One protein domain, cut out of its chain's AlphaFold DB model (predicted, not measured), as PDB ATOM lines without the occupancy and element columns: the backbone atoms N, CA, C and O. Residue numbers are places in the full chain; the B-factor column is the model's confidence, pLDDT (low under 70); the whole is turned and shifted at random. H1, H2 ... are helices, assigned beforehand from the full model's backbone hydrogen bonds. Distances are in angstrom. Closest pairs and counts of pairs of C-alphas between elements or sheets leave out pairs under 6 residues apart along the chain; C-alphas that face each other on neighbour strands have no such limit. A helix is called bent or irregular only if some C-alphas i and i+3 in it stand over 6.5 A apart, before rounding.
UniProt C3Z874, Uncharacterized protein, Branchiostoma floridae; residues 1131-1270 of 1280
ATOM      1  N   ASP A1131     203.291 172.230 230.102       48.47
ATOM      2  CA  ASP A1131     202.129 171.592 230.757       48.47
ATOM      3  C   ASP A1131     200.912 171.412 229.839       48.47
ATOM      4  O   ASP A1131     200.384 170.307 229.724       48.47
ATOM      5  N   VAL A1132     200.496 172.443 229.096       49.41
ATOM      6  CA  VAL A1132     199.314 172.355 228.213       49.41
ATOM      7  C   VAL A1132     199.537 171.360 227.072       49.41
ATOM      8  O   VAL A1132     198.679 170.514 226.819       49.41
ATOM      9  N   ALA A1133     200.704 171.386 226.421       53.47
ATOM     10  CA  ALA A1133     201.043 170.436 225.359       53.47
ATOM     11  C   ALA A1133     201.176 168.995 225.885       53.47
ATOM     12  O   ALA A1133     200.734 168.059 225.218       53.47
ATOM     13  N   MET A1134     201.721 168.812 227.096       56.66
ATOM     14  CA  MET A1134     201.850 167.503 227.745       56.66
ATOM     15  C   MET A1134     200.479 166.940 228.138       56.66
ATOM     16  O   MET A1134     200.148 165.812 227.767       56.66
ATOM     17  N   PHE A1135     199.634 167.733 228.800       55.50
ATOM     18  CA  PHE A1135     198.268 167.339 229.148       55.50
ATOM     19  C   PHE A1135     197.402 167.099 227.907       55.50
ATOM     20  O   PHE A1135     196.644 166.130 227.879       55.50
ATOM     21  N   THR A1136     197.565 167.895 226.847       57.47
ATOM     22  CA  THR A1136     196.894 167.679 225.552       57.47
ATOM     23  C   THR A1136     197.368 166.388 224.884       57.47
ATOM     24  O   THR A1136     196.545 165.598 224.419       57.47
ATOM     25  N   ALA A1137     198.677 166.108 224.883       57.41
ATOM     26  CA  ALA A1137     199.232 164.865 224.347       57.41
ATOM     27  C   ALA A1137     198.734 163.632 225.118       57.41
ATOM     28  O   ALA A1137     198.320 162.648 224.502       57.41
ATOM     29  N   VAL A1138     198.694 163.700 226.454       59.78
ATOM     30  CA  VAL A1138     198.167 162.626 227.312       59.78
ATOM     31  C   VAL A1138     196.665 162.424 227.086       59.78
ATOM     32  O   VAL A1138     196.232 161.282 226.941       59.78
ATOM     33  N   ARG A1139     195.869 163.502 226.992       65.12
ATOM     34  CA  ARG A1139     194.428 163.429 226.671       65.12
ATOM     35  C   ARG A1139     194.179 162.802 225.297       65.12
ATOM     36  O   ARG A1139     193.266 161.993 225.161       65.12
ATOM     37  N   LYS A1140     195.017 163.114 224.302       62.72
ATOM     38  CA  LYS A1140     194.919 162.563 222.939       62.72
ATOM     39  C   LYS A1140     195.278 161.077 222.869       62.72
ATOM     40  O   LYS A1140     194.706 160.350 222.061       62.72
ATOM     41  N   GLN A1141     196.223 160.621 223.692       60.66
ATOM     42  CA  GLN A1141     196.679 159.226 223.693       60.66
ATOM     43  C   GLN A1141     195.895 158.319 224.655       60.66
ATOM     44  O   GLN A1141     195.873 157.105 224.451       60.66
ATOM     45  N   ILE A1142     195.258 158.867 225.702       60.06
ATOM     46  CA  ILE A1142     194.633 158.078 226.774       60.06
ATOM     47  C   ILE A1142     193.225 158.619 227.130       60.06
ATOM     48  O   ILE A1142     193.119 159.725 227.666       60.06
ATOM     49  N   PRO A1143     192.139 157.836 226.944       52.44
ATOM     50  CA  PRO A1143     190.766 158.253 227.269       52.44
ATOM     51  C   PRO A1143     190.519 158.349 228.781       52.44
ATOM     52  O   PRO A1143     190.645 157.341 229.479       52.44
ATOM     53  N   GLN A1144     190.120 159.515 229.295       57.75
ATOM     54  CA  GLN A1144     189.962 159.753 230.738       57.75
ATOM     55  C   GLN A1144     188.577 159.299 231.264       57.75
ATOM     56  O   GLN A1144     187.560 159.554 230.630       57.75
ATOM     57  N   VAL A1145     188.512 158.604 232.414       51.97
ATOM     58  CA  VAL A1145     187.255 158.122 233.066       51.97
ATOM     59  C   VAL A1145     187.353 158.316 234.601       51.97
ATOM     60  O   VAL A1145     188.397 158.736 235.076       51.97
ATOM     61  N   ARG A1146     186.310 158.089 235.423       43.88
ATOM     62  CA  ARG A1146     186.305 158.469 236.866       43.88
ATOM     63  C   ARG A1146     186.204 157.348 237.929       43.88
ATOM     64  O   ARG A1146     185.988 157.672 239.085       43.88
ATOM     65  N   ASN A1147     186.427 156.058 237.631       42.25
ATOM     66  CA  ASN A1147     186.274 154.979 238.643       42.25
ATOM     67  C   ASN A1147     187.494 154.030 238.752       42.25
ATOM     68  O   ASN A1147     187.834 153.363 237.776       42.25
ATOM     69  N   TYR A1148     188.088 153.939 239.960       53.75
ATOM     70  CA  TYR A1148     189.318 153.208 240.376       53.75
ATOM     71  C   TYR A1148     190.612 153.601 239.640       53.75
ATOM     72  O   TYR A1148     190.682 153.476 238.426       53.75
ATOM     73  N   CYS A1149     191.677 154.019 240.341       57.62
ATOM     74  CA  CYS A1149     192.908 154.531 239.709       57.62
ATOM     75  C   CYS A1149     193.532 153.538 238.699       57.62
ATOM     76  O   CYS A1149     193.954 152.440 239.051       57.62
ATOM     77  N   ARG A1150     193.587 153.948 237.427       63.38
ATOM     78  CA  ARG A1150     194.291 153.319 236.294       63.38
ATOM     79  C   ARG A1150     195.055 154.446 235.580       63.38
ATOM     80  O   ARG A1150     194.709 155.602 235.789       63.38
ATOM     81  N   LEU A1151     196.038 154.152 234.721       63.41
ATOM     82  CA  LEU A1151     196.823 155.180 233.991       63.41
ATOM     83  C   LEU A1151     195.954 156.254 233.305       63.41
ATOM     84  O   LEU A1151     196.298 157.429 233.302       63.41
ATOM     85  N   LYS A1152     194.765 155.868 232.835       65.31
ATOM     86  CA  LYS A1152     193.735 156.764 232.296       65.31
ATOM     87  C   LYS A1152     193.109 157.775 233.268       65.31
ATOM     88  O   LYS A1152     192.205 158.497 232.883       65.31
ATOM     89  N   HIS A1153     193.516 157.783 234.532       68.31
ATOM     90  CA  HIS A1153     193.025 158.693 235.566       68.31
ATOM     91  C   HIS A1153     194.126 159.634 236.063       68.31
ATOM     92  O   HIS A1153     193.906 160.334 237.043       68.31
ATOM     93  N   ALA A1154     195.309 159.644 235.435       73.00
ATOM     94  CA  ALA A1154     196.461 160.412 235.907       73.00
ATOM     95  C   ALA A1154     196.147 161.911 236.074       73.00
ATOM     96  O   ALA A1154     196.503 162.489 237.097       73.00
ATOM     97  N   LEU A1155     195.411 162.509 235.129       71.19
ATOM     98  CA  LEU A1155     195.038 163.927 235.179       71.19
ATOM     99  C   LEU A1155     194.000 164.212 236.266       71.19
ATOM    100  O   LEU A1155     194.193 165.101 237.089       71.19
ATOM    101  N   SER A1156     192.929 163.415 236.322       70.75
ATOM    102  CA  SER A1156     191.898 163.557 237.360       70.75
ATOM    103  C   SER A1156     192.453 163.301 238.764       70.75
ATOM    104  O   SER A1156     192.031 163.941 239.722       70.75
ATOM    105  N   LEU A1157     193.419 162.386 238.894       78.38
ATOM    106  CA  LEU A1157     194.113 162.114 240.146       78.38
ATOM    107  C   LEU A1157     195.044 163.269 240.532       78.38
ATOM    108  O   LEU A1157     195.051 163.661 241.695       78.38
ATOM    109  N   TRP A1158     195.792 163.837 239.581       82.75
ATOM    110  CA  TRP A1158     196.620 165.021 239.820       82.75
ATOM    111  C   TRP A1158     195.778 166.208 240.302       82.75
ATOM    112  O   TRP A1158     196.105 166.795 241.335       82.75
ATOM    113  N   GLN A1159     194.668 166.514 239.620       81.06
ATOM    114  CA  GLN A1159     193.762 167.606 239.994       81.06
ATOM    115  C   GLN A1159     193.180 167.368 241.396       81.06
ATOM    116  O   GLN A1159     193.271 168.238 242.259       81.06
ATOM    117  N   LEU A1160     192.673 166.157 241.665       80.75
ATOM    118  CA  LEU A1160     192.132 165.781 242.974       80.75
ATOM    119  C   LEU A1160     193.174 165.935 244.091       80.75
ATOM    120  O   LEU A1160     192.894 166.572 245.103       80.75
ATOM    121  N   LEU A1161     194.373 165.373 243.921       81.38
ATOM    122  CA  LEU A1161     195.430 165.433 244.934       81.38
ATOM    123  C   LEU A1161     195.932 166.863 245.156       81.38
ATOM    124  O   LEU A1161     196.205 167.237 246.297       81.38
ATOM    125  N   SER A1162     196.023 167.668 244.097       82.69
ATOM    126  CA  SER A1162     196.494 169.053 244.189       82.69
ATOM    127  C   SER A1162     195.475 169.949 244.896       82.69
ATOM    128  O   SER A1162     195.847 170.689 245.806       82.69
ATOM    129  N   VAL A1163     194.181 169.795 244.587       83.62
ATOM    130  CA  VAL A1163     193.081 170.486 245.285       83.62
ATOM    131  C   VAL A1163     193.014 170.071 246.754       83.62
ATOM    132  O   VAL A1163     192.903 170.926 247.630       83.62
ATOM    133  N   GLN A1164     193.125 168.773 247.056       81.00
ATOM    134  CA  GLN A1164     193.126 168.292 248.442       81.00
ATOM    135  C   GLN A1164     194.334 168.812 249.226       81.00
ATOM    136  O   GLN A1164     194.189 169.271 250.358       81.00
ATOM    137  N   ARG A1165     195.522 168.824 248.612       81.56
ATOM    138  CA  ARG A1165     196.715 169.442 249.200       81.56
ATOM    139  C   ARG A1165     196.487 170.928 249.480       81.56
ATOM    140  O   ARG A1165     196.818 171.384 250.568       81.56
ATOM    141  N   ALA A1166     195.913 171.667 248.535       82.75
ATOM    142  CA  ALA A1166     195.617 173.086 248.702       82.75
ATOM    143  C   ALA A1166     194.600 173.345 249.829       82.75
ATOM    144  O   ALA A1166     194.822 174.228 250.654       82.75
ATOM    145  N   ARG A1167     193.541 172.530 249.944       80.44
ATOM    146  CA  ARG A1167     192.577 172.602 251.061       80.44
ATOM    147  C   ARG A1167     193.241 172.353 252.417       80.44
ATOM    148  O   ARG A1167     192.977 173.077 253.370       80.44
ATOM    149  N   LEU A1168     194.143 171.373 252.502       78.62
ATOM    150  CA  LEU A1168     194.899 171.091 253.729       78.62
ATOM    151  C   LEU A1168     195.859 172.226 254.108       78.62
ATOM    152  O   LEU A1168     196.036 172.498 255.294       78.62
ATOM    153  N   LEU A1169     196.484 172.890 253.130       78.88
ATOM    154  CA  LEU A1169     197.305 174.080 253.384       78.88
ATOM    155  C   LEU A1169     196.449 175.212 253.968       78.88
ATOM    156  O   LEU A1169     196.814 175.771 255.003       78.88
ATOM    157  N   LEU A1170     195.281 175.464 253.369       80.81
ATOM    158  CA  LEU A1170     194.338 176.488 253.823       80.81
ATOM    159  C   LEU A1170     193.826 176.212 255.247       80.81
ATOM    160  O   LEU A1170     193.850 177.105 256.092       80.81
ATOM    161  N   ALA A1171     193.444 174.965 255.548       77.12
ATOM    162  CA  ALA A1171     192.987 174.547 256.878       77.12
ATOM    163  C   ALA A1171     194.060 174.720 257.972       77.12
ATOM    164  O   ALA A1171     193.736 174.923 259.139       77.12
ATOM    165  N   ASN A1172     195.340 174.679 257.592       75.44
ATOM    166  CA  ASN A1172     196.476 174.905 258.486       75.44
ATOM    167  C   ASN A1172     196.929 176.379 258.536       75.44
ATOM    168  O   ASN A1172     198.008 176.667 259.061       75.44
ATOM    169  N   GLY A1173     196.144 177.312 257.984       70.50
ATOM    170  CA  GLY A1173     196.451 178.745 257.975       70.50
ATOM    171  C   GLY A1173     197.598 179.136 257.037       70.50
ATOM    172  O   GLY A1173     198.267 180.139 257.279       70.50
ATOM    173  N   GLN A1174     197.870 178.339 255.999       73.50
ATOM    174  CA  GLN A1174     198.879 178.621 254.971       73.50
ATOM    175  C   GLN A1174     198.201 179.011 253.654       73.50
ATOM    176  O   GLN A1174     197.150 178.460 253.329       73.50
ATOM    177  N   ASP A1175     198.809 179.908 252.869       71.25
ATOM    178  CA  ASP A1175     198.268 180.272 251.557       71.25
ATOM    179  C   ASP A1175     198.677 179.232 250.488       71.25
ATOM    180  O   ASP A1175     199.870 179.000 250.264       71.25
ATOM    181  N   PRO A1176     197.720 178.570 249.809       73.69
ATOM    182  CA  PRO A1176     198.022 177.654 248.711       73.69
ATOM    183  C   PRO A1176     198.605 178.344 247.468       73.69
ATOM    184  O   PRO A1176     199.155 177.649 246.611       73.69
ATOM    185  N   PHE A1177     198.495 179.676 247.371       78.25
ATOM    186  CA  PHE A1177     198.867 180.473 246.199       78.25
ATOM    187  C   PHE A1177     199.932 181.547 246.492       78.25
ATOM    188  O   PHE A1177     199.936 182.556 245.797       78.25
ATOM    189  N   ASP A1178     200.848 181.316 247.451       58.38
ATOM    190  CA  ASP A1178     201.953 182.199 247.927       58.38
ATOM    191  C   ASP A1178     202.702 183.063 246.859       58.38
ATOM    192  O   ASP A1178     203.451 183.964 247.228       58.38
ATOM    193  N   ASN A1179     202.544 182.801 245.552       55.72
ATOM    194  CA  ASN A1179     203.197 183.481 244.424       55.72
ATOM    195  C   ASN A1179     202.236 184.292 243.508       55.72
ATOM    196  O   ASN A1179     202.626 184.636 242.391       55.72
ATOM    197  N   VAL A1180     200.980 184.542 243.902       62.03
ATOM    198  CA  VAL A1180     199.989 185.290 243.097       62.03
ATOM    199  C   VAL A1180     199.484 186.500 243.890       62.03
ATOM    200  O   VAL A1180     198.959 186.330 244.986       62.03
ATOM    201  N   ASP A1181     199.618 187.713 243.340       58.19
ATOM    202  CA  ASP A1181     199.014 188.926 243.915       58.19
ATOM    203  C   ASP A1181     197.489 188.877 243.745       58.19
ATOM    204  O   ASP A1181     196.986 188.710 242.632       58.19
ATOM    205  N   THR A1182     196.737 188.990 244.844       60.94
ATOM    206  CA  THR A1182     195.275 188.788 244.837       60.94
ATOM    207  C   THR A1182     194.557 189.883 245.606       60.94
ATOM    208  O   THR A1182     194.946 190.176 246.739       60.94
ATOM    209  N   LYS A1183     193.475 190.430 245.038       78.06
ATOM    210  CA  LYS A1183     192.549 191.307 245.767       78.06
ATOM    211  C   LYS A1183     191.485 190.481 246.487       78.06
ATOM    212  O   LYS A1183     191.046 189.447 245.988       78.06
ATOM    213  N   GLN A1184     191.092 190.950 247.668       81.25
ATOM    214  CA  GLN A1184     190.003 190.354 248.440       81.25
ATOM    215  C   GLN A1184     188.651 190.791 247.877       81.25
ATOM    216  O   GLN A1184     188.525 191.912 247.386       81.25
ATOM    217  N   LEU A1185     187.657 189.910 247.959       84.06
ATOM    218  CA  LEU A1185     186.276 190.242 247.610       84.06
ATOM    219  C   LEU A1185     185.671 191.189 248.653       84.06
ATOM    220  O   LEU A1185     185.858 191.009 249.858       84.06
ATOM    221  N   GLU A1186     184.891 192.165 248.194       86.31
ATOM    222  CA  GLU A1186     184.104 193.022 249.082       86.31
ATOM    223  C   GLU A1186     182.970 192.226 249.752       86.31
ATOM    224  O   GLU A1186     182.473 191.235 249.213       86.31
ATOM    225  N   GLU A1187     182.513 192.666 250.927       80.25
ATOM    226  CA  GLU A1187     181.521 191.942 251.741       80.25
ATOM    227  C   GLU A1187     180.194 191.682 250.987       80.25
ATOM    228  O   GLU A1187     179.579 190.614 251.113       80.25
ATOM    229  N   GLU A1188     179.791 192.608 250.110       80.62
ATOM    230  CA  GLU A1188     178.628 192.468 249.223       80.62
ATOM    231  C   GLU A1188     178.845 191.392 248.139       80.62
ATOM    232  O   GLU A1188     177.958 190.573 247.864       80.62
ATOM    233  N   GLN A1189     180.053 191.320 247.570       84.38
ATOM    234  CA  GLN A1189     180.427 190.304 246.583       84.38
ATOM    235  C   GLN A1189     180.537 188.913 247.222       84.38
ATOM    236  O   GLN A1189     180.069 187.938 246.634       84.38
ATOM    237  N   VAL A1190     181.072 188.811 248.445       82.75
ATOM    238  CA  VAL A1190     181.119 187.555 249.220       82.75
ATOM    239  C   VAL A1190     179.708 187.031 249.491       82.75
ATOM    240  O   VAL A1190     179.445 185.838 249.322       82.75
ATOM    241  N   THR A1191     178.782 187.916 249.869       81.94
ATOM    242  CA  THR A1191     177.378 187.555 250.127       81.94
ATOM    243  C   THR A1191     176.688 187.065 248.851       81.94
ATOM    244  O   THR A1191     176.005 186.036 248.856       81.94
ATOM    245  N   THR A1192     176.919 187.758 247.735       85.19
ATOM    246  CA  THR A1192     176.383 187.386 246.418       85.19
ATOM    247  C   THR A1192     176.942 186.042 245.944       85.19
ATOM    248  O   THR A1192     176.180 185.178 245.505       85.19
ATOM    249  N   LEU A1193     178.250 185.817 246.116       86.38
ATOM    250  CA  LEU A1193     178.910 184.548 245.816       86.38
ATOM    251  C   LEU A1193     178.317 183.408 246.650       86.38
ATOM    252  O   LEU A1193     177.852 182.428 246.080       86.38
ATOM    253  N   ARG A1194     178.252 183.532 247.983       84.00
ATOM    254  CA  ARG A1194     177.714 182.470 248.860       84.00
ATOM    255  C   ARG A1194     176.269 182.091 248.534       84.00
ATOM    256  O   ARG A1194     175.914 180.917 248.636       84.00
ATOM    257  N   ASN A1195     175.448 183.053 248.113       83.00
ATOM    258  CA  ASN A1195     174.085 182.778 247.658       83.00
ATOM    259  C   ASN A1195     174.057 182.005 246.330       83.00
ATOM    260  O   ASN A1195     173.252 181.084 246.191       83.00
ATOM    261  N   ALA A1196     174.954 182.322 245.392       83.25
ATOM    262  CA  ALA A1196     175.105 181.577 244.144       83.25
ATOM    263  C   ALA A1196     175.557 180.122 244.372       83.25
ATOM    264  O   ALA A1196     175.028 179.206 243.742       83.25
ATOM    265  N   LEU A1197     176.480 179.889 245.317       84.56
ATOM    266  CA  LEU A1197     177.054 178.561 245.600       84.56
ATOM    267  C   LEU A1197     176.042 177.517 246.094       84.56
ATOM    268  O   LEU A1197     176.295 176.322 245.959       84.56
ATOM    269  N   LYS A1198     174.874 177.939 246.599       83.06
ATOM    270  CA  LYS A1198     173.787 177.026 247.002       83.06
ATOM    271  C   LYS A1198     173.244 176.200 245.833       83.06
ATOM    272  O   LYS A1198     172.750 175.098 246.048       83.06
ATOM    273  N   ASN A1199     173.353 176.725 244.610       80.75
ATOM    274  CA  ASN A1199     172.785 176.133 243.398       80.75
ATOM    275  C   ASN A1199     173.855 175.632 242.408       80.75
ATOM    276  O   ASN A1199     173.527 175.347 241.258       80.75
ATOM    277  N   ILE A1200     175.127 175.548 242.827       85.31
ATOM    278  CA  ILE A1200     176.261 175.156 241.975       85.31
ATOM    279  C   ILE A1200     176.984 173.945 242.585       85.31
ATOM    280  O   ILE A1200     177.079 173.819 243.806       85.31
ATOM    281  N   ASP A1201     177.535 173.057 241.752       82.88
ATOM    282  CA  ASP A1201     178.461 172.013 242.217       82.88
ATOM    283  C   ASP A1201     179.810 172.620 242.645       82.88
ATOM    284  O   ASP A1201     180.749 172.768 241.857       82.88
ATOM    285  N   VAL A1202     179.897 172.966 243.931       83.38
ATOM    286  CA  VAL A1202     181.055 173.624 244.553       83.38
ATOM    287  C   VAL A1202     182.327 172.781 244.470       83.38
ATOM    288  O   VAL A1202     183.412 173.337 244.321       83.38
ATOM    289  N   ASN A1203     182.236 171.449 244.538       80.12
ATOM    290  CA  ASN A1203     183.429 170.599 244.512       80.12
ATOM    291  C   ASN A1203     184.054 170.551 243.119       80.12
ATOM    292  O   ASN A1203     185.275 170.681 243.000       80.12
ATOM    293  N   THR A1204     183.226 170.415 242.081       82.25
ATOM    294  CA  THR A1204     183.699 170.477 240.693       82.25
ATOM    295  C   THR A1204     184.198 171.884 240.356       82.25
ATOM    296  O   THR A1204     185.303 172.023 239.838       82.25
ATOM    297  N   LEU A1205     183.471 172.935 240.756       85.81
ATOM    298  CA  LEU A1205     183.889 174.326 240.550       85.81
ATOM    299  C   LEU A1205     185.212 174.666 241.253       85.81
ATOM    300  O   LEU A1205     186.091 175.289 240.662       85.81
ATOM    301  N   CYS A1206     185.391 174.221 242.498       85.44
ATOM    302  CA  CYS A1206     186.631 174.399 243.253       85.44
ATOM    303  C   CYS A1206     187.816 173.703 242.562       85.44
ATOM    304  O   CYS A1206     188.916 174.257 242.523       85.44
ATOM    305  N   ALA A1207     187.608 172.517 241.984       83.69
ATOM    306  CA  ALA A1207     188.657 171.798 241.271       83.69
ATOM    307  C   ALA A1207     189.028 172.451 239.928       83.69
ATOM    308  O   ALA A1207     190.215 172.542 239.606       83.69
ATOM    309  N   GLU A1208     188.044 172.935 239.168       86.12
ATOM    310  CA  GLU A1208     188.285 173.598 237.880       86.12
ATOM    311  C   GLU A1208     188.906 174.989 238.057       86.12
ATOM    312  O   GLU A1208     189.844 175.319 237.339       86.12
ATOM    313  N   ILE A1209     188.491 175.773 239.063       86.12
ATOM    314  CA  ILE A1209     189.150 177.056 239.374       86.12
ATOM    315  C   ILE A1209     190.590 176.824 239.852       86.12
ATOM    316  O   ILE A1209     191.478 177.596 239.499       86.12
ATOM    317  N   TYR A1210     190.858 175.754 240.610       85.00
ATOM    318  CA  TYR A1210     192.232 175.417 240.994       85.00
ATOM    319  C   TYR A1210     193.105 175.102 239.771       85.00
ATOM    320  O   TYR A1210     194.197 175.650 239.638       85.00
ATOM    321  N   GLU A1211     192.624 174.236 238.869       81.94
ATOM    322  CA  GLU A1211     193.328 173.906 237.623       81.94
ATOM    323  C   GLU A1211     193.540 175.162 236.775       81.94
ATOM    324  O   GLU A1211     194.658 175.419 236.339       81.94
ATOM    325  N   PHE A1212     192.509 175.990 236.626       82.62
ATOM    326  CA  PHE A1212     192.575 177.260 235.913       82.62
ATOM    327  C   PHE A1212     193.657 178.193 236.472       82.62
ATOM    328  O   PHE A1212     194.432 178.756 235.705       82.62
ATOM    329  N   LEU A1213     193.759 178.331 237.796       80.12
ATOM    330  CA  LEU A1213     194.748 179.201 238.442       80.12
ATOM    331  C   LEU A1213     196.187 178.675 238.338       80.12
ATOM    332  O   LEU A1213     197.127 179.472 238.275       80.12
ATOM    333  N   VAL A1214     196.367 177.350 238.351       74.25
ATOM    334  CA  VAL A1214     197.691 176.703 238.391       74.25
ATOM    335  C   VAL A1214     198.236 176.382 236.997       74.25
ATOM    336  O   VAL A1214     199.442 176.477 236.796       74.25
ATOM    337  N   VAL A1215     197.377 176.008 236.045       69.50
ATOM    338  CA  VAL A1215     197.765 175.503 234.711       69.50
ATOM    339  C   VAL A1215     197.689 176.580 233.627       69.50
ATOM    340  O   VAL A1215     198.348 176.457 232.598       69.50
ATOM    341  N   SER A1216     196.890 177.634 233.810       62.94
ATOM    342  CA  SER A1216     196.726 178.649 232.770       62.94
ATOM    343  C   SER A1216     197.971 179.531 232.599       62.94
ATOM    344  O   SER A1216     198.256 180.377 233.447       62.94
ATOM    345  N   ASP A1217     198.624 179.414 231.442       52.69
ATOM    346  CA  ASP A1217     199.836 180.163 231.068       52.69
ATOM    347  C   ASP A1217     199.552 181.591 230.530       52.69
ATOM    348  O   ASP A1217     200.437 182.437 230.473       52.69
ATOM    349  N   ASP A1218     198.297 181.925 230.195       55.44
ATOM    350  CA  ASP A1218     197.899 183.217 229.589       55.44
ATOM    351  C   ASP A1218     197.766 184.390 230.593       55.44
ATOM    352  O   ASP A1218     196.910 185.270 230.440       55.44
ATOM    353  N   LYS A1219     198.603 184.447 231.637       53.25
ATOM    354  CA  LYS A1219     198.549 185.546 232.626       53.25
ATOM    355  C   LYS A1219     198.799 186.927 232.001       53.25
ATOM    356  O   LYS A1219     198.294 187.914 232.518       53.25
ATOM    357  N   GLU A1220     199.522 186.994 230.880       49.19
ATOM    358  CA  GLU A1220     199.808 188.247 230.159       49.19
ATOM    359  C   GLU A1220     198.708 188.659 229.160       49.19
ATOM    360  O   GLU A1220     198.591 189.840 228.835       49.19
ATOM    361  N   LYS A1221     197.876 187.721 228.678       55.88
ATOM    362  CA  LYS A1221     196.784 188.018 227.723       55.88
ATOM    363  C   LYS A1221     195.458 188.347 228.402       55.88
ATOM    364  O   LYS A1221     194.593 188.980 227.795       55.88
ATOM    365  N   ARG A1222     195.274 187.893 229.642       70.62
ATOM    366  CA  ARG A1222     194.030 188.059 230.397       70.62
ATOM    367  C   ARG A1222     194.114 189.303 231.252       70.62
ATOM    368  O   ARG A1222     195.052 189.473 232.025       70.62
ATOM    369  N   LYS A1223     193.115 190.169 231.123       75.56
ATOM    370  CA  LYS A1223     193.069 191.382 231.928       75.56
ATOM    371  C   LYS A1223     192.421 191.099 233.287       75.56
ATOM    372  O   LYS A1223     191.407 190.399 233.325       75.56
ATOM    373  N   PRO A1224     192.960 191.643 234.391       76.75
ATOM    374  CA  PRO A1224     192.418 191.417 235.731       76.75
ATOM    375  C   PRO A1224     190.972 191.911 235.888       76.75
ATOM    376  O   PRO A1224     190.253 191.395 236.742       76.75
ATOM    377  N   GLU A1225     190.524 192.847 235.036       81.50
ATOM    378  CA  GLU A1225     189.166 193.405 235.067       81.50
ATOM    379  C   GLU A1225     188.108 192.535 234.364       81.50
ATOM    380  O   GLU A1225     186.943 192.923 234.285       81.50
ATOM    381  N   TRP A1226     188.485 191.388 233.794       86.94
ATOM    382  CA  TRP A1226     187.540 190.502 233.112       86.94
ATOM    383  C   TRP A1226     186.723 189.663 234.096       86.94
ATOM    384  O   TRP A1226     187.216 189.257 235.147       86.94
ATOM    385  N   SER A1227     185.481 189.356 233.715       89.19
ATOM    386  CA  SER A1227     184.581 188.450 234.441       89.19
ATOM    387  C   SER A1227     185.213 187.062 234.582       89.19
ATOM    388  O   SER A1227     185.576 186.417 233.589       89.19
ATOM    389  N   LEU A1228     185.335 186.584 235.824       88.12
ATOM    390  CA  LEU A1228     185.841 185.242 236.113       88.12
ATOM    391  C   LEU A1228     184.913 184.172 235.531       88.12
ATOM    392  O   LEU A1228     185.390 183.141 235.061       88.12
ATOM    393  N   ARG A1229     183.600 184.434 235.520       88.75
ATOM    394  CA  ARG A1229     182.590 183.507 235.005       88.75
ATOM    395  C   ARG A1229     182.802 183.200 233.530       88.75
ATOM    396  O   ARG A1229     182.914 182.038 233.152       88.75
ATOM    397  N   ASP A1230     182.877 184.249 232.717       86.00
ATOM    398  CA  ASP A1230     182.904 184.115 231.260       86.00
ATOM    399  C   ASP A1230     184.276 183.611 230.793       86.00
ATOM    400  O   ASP A1230     184.369 182.798 229.876       86.00
ATOM    401  N   THR A1231     185.345 184.009 231.493       85.88
ATOM    402  CA  THR A1231     186.695 183.502 231.212       85.88
ATOM    403  C   THR A1231     186.828 182.016 231.560       85.88
ATOM    404  O   THR A1231     187.425 181.259 230.795       85.88
ATOM    405  N   LEU A1232     186.281 181.576 232.702       85.12
ATOM    406  CA  LEU A1232     186.316 180.163 233.080       85.12
ATOM    407  C   LEU A1232     185.427 179.316 232.161       85.12
ATOM    408  O   LEU A1232     185.819 178.208 231.817       85.12
ATOM    409  N   ALA A1233     184.273 179.835 231.729       84.31
ATOM    410  CA  ALA A1233     183.411 179.166 230.756       84.31
ATOM    411  C   ALA A1233     184.136 178.921 229.425       84.31
ATOM    412  O   ALA A1233     184.213 177.780 228.981       84.31
ATOM    413  N   GLY A1234     184.778 179.955 228.863       81.75
ATOM    414  CA  GLY A1234     185.582 179.804 227.644       81.75
ATOM    415  C   GLY A1234     186.729 178.800 227.805       81.75
ATOM    416  O   GLY A1234     186.978 177.995 226.915       81.75
ATOM    417  N   TYR A1235     187.379 178.775 228.973       81.75
ATOM    418  CA  TYR A1235     188.413 177.780 229.279       81.75
ATOM    419  C   TYR A1235     187.870 176.339 229.359       81.75
ATOM    420  O   TYR A1235     188.539 175.400 228.924       81.75
ATOM    421  N   LEU A1236     186.670 176.142 229.918       81.62
ATOM    422  CA  LEU A1236     186.019 174.829 229.988       81.62
ATOM    423  C   LEU A1236     185.578 174.338 228.601       81.62
ATOM    424  O   LEU A1236     185.748 173.149 228.313       81.62
ATOM    425  N   ASP A1237     185.106 175.245 227.742       80.06
ATOM    426  CA  ASP A1237     184.741 174.961 226.348       80.06
ATOM    427  C   ASP A1237     185.968 174.552 225.517       80.06
ATOM    428  O   ASP A1237     185.938 173.541 224.814       80.06
ATOM    429  N   GLU A1238     187.092 175.268 225.652       75.44
ATOM    430  CA  GLU A1238     188.367 174.907 225.008       75.44
ATOM    431  C   GLU A1238     188.880 173.519 225.439       75.44
ATOM    432  O   GLU A1238     189.562 172.827 224.678       75.44
ATOM    433  N   LYS A1239     188.558 173.101 226.669       71.75
ATOM    434  CA  LYS A1239     188.961 171.820 227.265       71.75
ATOM    435  C   LYS A1239     188.001 170.662 226.943       71.75
ATOM    436  O   LYS A1239     188.352 169.521 227.261       71.75
ATOM    437  N   ASP A1240     186.843 170.925 226.332       71.56
ATOM    438  CA  ASP A1240     185.742 169.957 226.157       71.56
ATOM    439  C   ASP A1240     185.330 169.315 227.502       71.56
ATOM    440  O   ASP A1240     185.127 168.103 227.636       71.56
ATOM    441  N   ALA A1241     185.315 170.131 228.565       74.12
ATOM    442  CA  ALA A1241     184.920 169.697 229.901       74.12
ATOM    443  C   ALA A1241     183.385 169.684 230.039       74.12
ATOM    444  O   ALA A1241     182.710 170.548 229.484       74.12
ATOM    445  N   PRO A1242     182.801 168.744 230.811       72.44
ATOM    446  CA  PRO A1242     181.367 168.760 231.074       72.44
ATOM    447  C   PRO A1242     180.968 170.035 231.824       72.44
ATOM    448  O   PRO A1242     181.649 170.443 232.768       72.44
ATOM    449  N   GLU A1243     179.840 170.623 231.426       73.44
ATOM    450  CA  GLU A1243     179.304 171.835 232.042       73.44
ATOM    451  C   GLU A1243     179.095 171.636 233.552       73.44
ATOM    452  O   GLU A1243     178.545 170.629 234.013       73.44
ATOM    453  N   ILE A1244     179.545 172.612 234.342       82.69
ATOM    454  CA  ILE A1244     179.330 172.613 235.786       82.69
ATOM    455  C   ILE A1244     177.875 173.010 236.039       82.69
ATOM    456  O   ILE A1244     177.477 174.144 235.770       82.69
ATOM    457  N   ASN A1245     177.087 172.086 236.590       77.06
ATOM    458  CA  ASN A1245     175.666 172.306 236.865       77.06
ATOM    459  C   ASN A1245     175.430 173.619 237.634       77.06
ATOM    460  O   ASN A1245     175.943 173.797 238.741       77.06
ATOM    461  N   GLY A1246     174.639 174.518 237.039       75.25
ATOM    462  CA  GLY A1246     174.237 175.799 237.629       75.25
ATOM    463  C   GLY A1246     175.266 176.934 237.523       75.25
ATOM    464  O   GLY A1246     174.946 178.061 237.897       75.25
ATOM    465  N   PHE A1247     176.472 176.690 237.000       85.06
ATOM    466  CA  PHE A1247     177.547 177.688 236.985       85.06
ATOM    467  C   PHE A1247     177.214 178.926 236.138       85.06
ATOM    468  O   PHE A1247     177.215 180.034 236.670       85.06
ATOM    469  N   LEU A1248     176.858 178.757 234.860       80.19
ATOM    470  CA  LEU A1248     176.539 179.888 233.972       80.19
ATOM    471  C   LEU A1248     175.302 180.677 234.430       80.19
ATOM    472  O   LEU A1248     175.223 181.884 234.218       80.19
ATOM    473  N   THR A1249     174.354 180.003 235.085       80.50
ATOM    474  CA  THR A1249     173.071 180.588 235.500       80.50
ATOM    475  C   THR A1249     173.167 181.388 236.796       80.50
ATOM    476  O   THR A1249     172.502 182.413 236.928       80.50
ATOM    477  N   TYR A1250     173.942 180.909 237.774       82.81
ATOM    478  CA  TYR A1250     173.928 181.462 239.131       82.81
ATOM    479  C   TYR A1250     175.216 182.201 239.508       82.81
ATOM    480  O   TYR A1250     175.172 183.027 240.420       82.81
ATOM    481  N   PHE A1251     176.354 181.938 238.853       87.62
ATOM    482  CA  PHE A1251     177.626 182.547 239.243       87.62
ATOM    483  C   PHE A1251     177.660 184.058 238.901       87.62
ATOM    484  O   PHE A1251     177.253 184.431 237.797       87.62
ATOM    485  N   PRO A1252     178.135 184.945 239.799       85.88
ATOM    486  CA  PRO A1252     178.054 186.394 239.584       85.88
ATOM    487  C   PRO A1252     179.035 186.922 238.524       85.88
ATOM    488  O   PRO A1252     180.222 186.606 238.558       85.88
ATOM    489  N   GLU A1253     178.564 187.810 237.641       83.12
ATOM    490  CA  GLU A1253     179.396 188.545 236.659       83.12
ATOM    491  C   GLU A1253     180.306 189.591 237.303       83.12
ATOM    492  O   GLU A1253     181.329 189.976 236.745       83.12
ATOM    493  N   THR A1254     179.929 190.056 238.495       82.75
ATOM    494  CA  THR A1254     180.648 191.086 239.252       82.75
ATOM    495  C   THR A1254     181.967 190.587 239.842       82.75
ATOM    496  O   THR A1254     182.766 191.397 240.312       82.75
ATOM    497  N   ILE A1255     182.214 189.273 239.827       87.44
ATOM    498  CA  ILE A1255     183.460 188.669 240.306       87.44
ATOM    499  C   ILE A1255     184.465 188.635 239.160       87.44
ATOM    500  O   ILE A1255     184.341 187.865 238.207       87.44
ATOM    501  N   LEU A1256     185.479 189.482 239.286       88.25
ATOM    502  CA  LEU A1256     186.550 189.628 238.301       88.25
ATOM    503  C   LEU A1256     187.697 188.627 238.518       88.25
ATOM    504  O   LEU A1256     187.850 188.047 239.594       88.25
ATOM    505  N   LEU A1257     188.545 188.468 237.503       84.38
ATOM    506  CA  LEU A1257     189.740 187.621 237.511       84.38
ATOM    507  C   LEU A1257     190.732 187.964 238.630       84.38
ATOM    508  O   LEU A1257     191.334 187.055 239.201       84.38
ATOM    509  N   GLU A1258     190.869 189.239 239.001       83.12
ATOM    510  CA  GLU A1258     191.703 189.651 240.143       83.12
ATOM    511  C   GLU A1258     191.240 189.089 241.502       83.12
ATOM    512  O   GLU A1258     192.040 188.997 242.437       83.12
ATOM    513  N   HIS A1259     189.980 188.649 241.594       88.19
ATOM    514  CA  HIS A1259     189.384 188.030 242.782       88.19
ATOM    515  C   HIS A1259     189.437 186.493 242.759       88.19
ATOM    516  O   HIS A1259     188.907 185.838 243.659       88.19
ATOM    517  N   ALA A1260     190.036 185.874 241.735       85.75
ATOM    518  CA  ALA A1260     189.908 184.435 241.494       85.75
ATOM    519  C   ALA A1260     190.497 183.552 242.611       85.75
ATOM    520  O   ALA A1260     189.900 182.537 242.971       85.75
ATOM    521  N   CYS A1261     191.622 183.944 243.215       83.62
ATOM    522  CA  CYS A1261     192.196 183.186 244.333       83.62
ATOM    523  C   CYS A1261     191.356 183.313 245.609       83.62
ATOM    524  O   CYS A1261     191.188 182.331 246.327       83.62
ATOM    525  N   ASP A1262     190.797 184.494 245.883       84.69
ATOM    526  CA  ASP A1262     189.950 184.706 247.059       84.69
ATOM    527  C   ASP A1262     188.600 183.988 246.911       84.69
ATOM    528  O   ASP A1262     188.145 183.293 247.819       84.69
ATOM    529  N   THR A1263     188.043 184.014 245.696       87.44
ATOM    530  CA  THR A1263     186.904 183.180 245.283       87.44
ATOM    531  C   THR A1263     187.192 181.702 245.546       87.44
ATOM    532  O   THR A1263     186.364 181.001 246.129       87.44
ATOM    533  N   TRP A1264     188.384 181.217 245.177       89.19
ATOM    534  CA  TRP A1264     188.784 179.836 245.442       89.19
ATOM    535  C   TRP A1264     188.874 179.520 246.940       89.19
ATOM    536  O   TRP A1264     188.408 178.462 247.359       89.19
ATOM    537  N   ARG A1265     189.422 180.424 247.766       84.75
ATOM    538  CA  ARG A1265     189.489 180.242 249.231       84.75
ATOM    539  C   ARG A1265     188.092 180.136 249.849       84.75
ATOM    540  O   ARG A1265     187.872 179.281 250.705       84.75
ATOM    541  N   ILE A1266     187.145 180.957 249.389       84.56
ATOM    542  CA  ILE A1266     185.744 180.905 249.835       84.56
ATOM    543  C   ILE A1266     185.102 179.577 249.426       84.56
ATOM    544  O   ILE A1266     184.477 178.933 250.263       84.56
ATOM    545  N   LEU A1267     185.307 179.129 248.183       85.88
ATOM    546  CA  LEU A1267     184.828 177.830 247.691       85.88
ATOM    547  C   LEU A1267     185.410 176.649 248.475       85.88
ATOM    548  O   LEU A1267     184.703 175.689 248.769       85.88
ATOM    549  N   ALA A1268     186.700 176.706 248.805       82.69
ATOM    550  CA  ALA A1268     187.406 175.647 249.516       82.69
ATOM    551  C   ALA A1268     186.930 175.475 250.969       82.69
ATOM    552  O   ALA A1268     186.986 174.359 251.483       82.69
ATOM    553  N   ASN A1269     186.448 176.555 251.594       78.62
ATOM    554  CA  ASN A1269     185.899 176.573 252.954       78.62
ATOM    555  C   ASN A1269     184.360 176.521 252.993       78.62
ATOM    556  O   ASN A1269     183.772 176.620 254.068       78.62
ATOM    557  N   TYR A1270     183.692 176.409 251.843       79.81
ATOM    558  CA  TYR A1270     182.236 176.404 251.776       79.81
ATOM    559  C   TYR A1270     181.675 175.025 252.141       79.81
ATOM    560  O   TYR A1270     181.765 174.072 251.363       79.81
TER     561      TYR A1270
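What this domain is: This is residues 1131 to 1270 of the 1280 residues of an uncharacterized protein of Branchiostoma floridae (UniProt C3Z874). A helix through the middle, H4, is crossed on one side by the longest helix, H2, while H7 packs slantwise on it and H5 lies across another side. H1 sits at one end of the longest axis, near the first part of H2, and H3 sits at the other end, with the short H6 close to it. The printed part has 140 residues with seven named helices, in the order H1 to H7, and no named strand; the class is all helix. It is compact, with a radius of gyration of the C-alphas of 15.2 A, and it spans 45 by 32 by 31 A.

How they stand to each other: H2, residues 1151 to 1171, has a kink of 29 degrees near residue 1158 and is irregular, C-alphas 1152 and 1155 being 7.8 A apart. With residues 1159 to 1163 alone it touches the hub, H4, residues 1202 to 1215, about perpendicular at 82 degrees; the closest C-alphas, of Val 1163 and Ala 1207, are 6.1 A apart. H7, residues 1257 to 1268, touches H4 at a steep tilt of 45 degrees, opposite ways, with the C-alphas of Cys 1206 and Leu 1267 closest at 5.9 A. H7 is irregular too, with C-alphas 1258 and 1261 7.7 A apart. H5, residues 1228 to 1238, only just touches H4, with 3 pairs of C-alphas within 8 A, the closest being Phe 1212 and Leu 1232 at 7.5 A; the two are about perpendicular at 78 degrees. H6, residues 1247 to 1250, only just touches H5, also with 3 pairs, closest at Arg 1229 and Leu 1248, 7.1 A. H3, residues 1187 to 1197, is near H7, and it is close to H6 but not clearly touching, with the C-alphas of Ala 1196 and Tyr 1250 closest at 5.2 A. H1, residues 1132 to 1141, is close to H2 but not clearly touching, with the C-alphas of Phe 1135 and Leu 1155 closest at 7.6 A. Every O i to N i+4 pair is within hydrogen-bond range in H1, H3, H4 and H5, against 15 of 17 in H2 and 6 of 8 in H7; H6 is too short for such a pair.

Where its parts are: H2 measures 30.2 A from C-alpha 1151 at (196.823, 155.180, 233.991) to C-alpha 1171 at (192.987, 174.547, 256.878). H4 measures 19.5 A, H7 17.1 A, H3 and H5 15.4 A each, H1 14.1 A and H6 5.7 A. H1 begins at C-alpha 1132, (199.314, 172.355, 228.213).

The domain as a whole: The C-alphas farthest apart, of Gln 1141 and Glu 1187, are 45.7 A apart. The printed part has no cut. The links H2 to H3 and H4 to H5 are long. The mean pLDDT of the printed part is 75.4; residues 1131 to 1153, 1178 to 1182 and 1215 to 1221 are under 70.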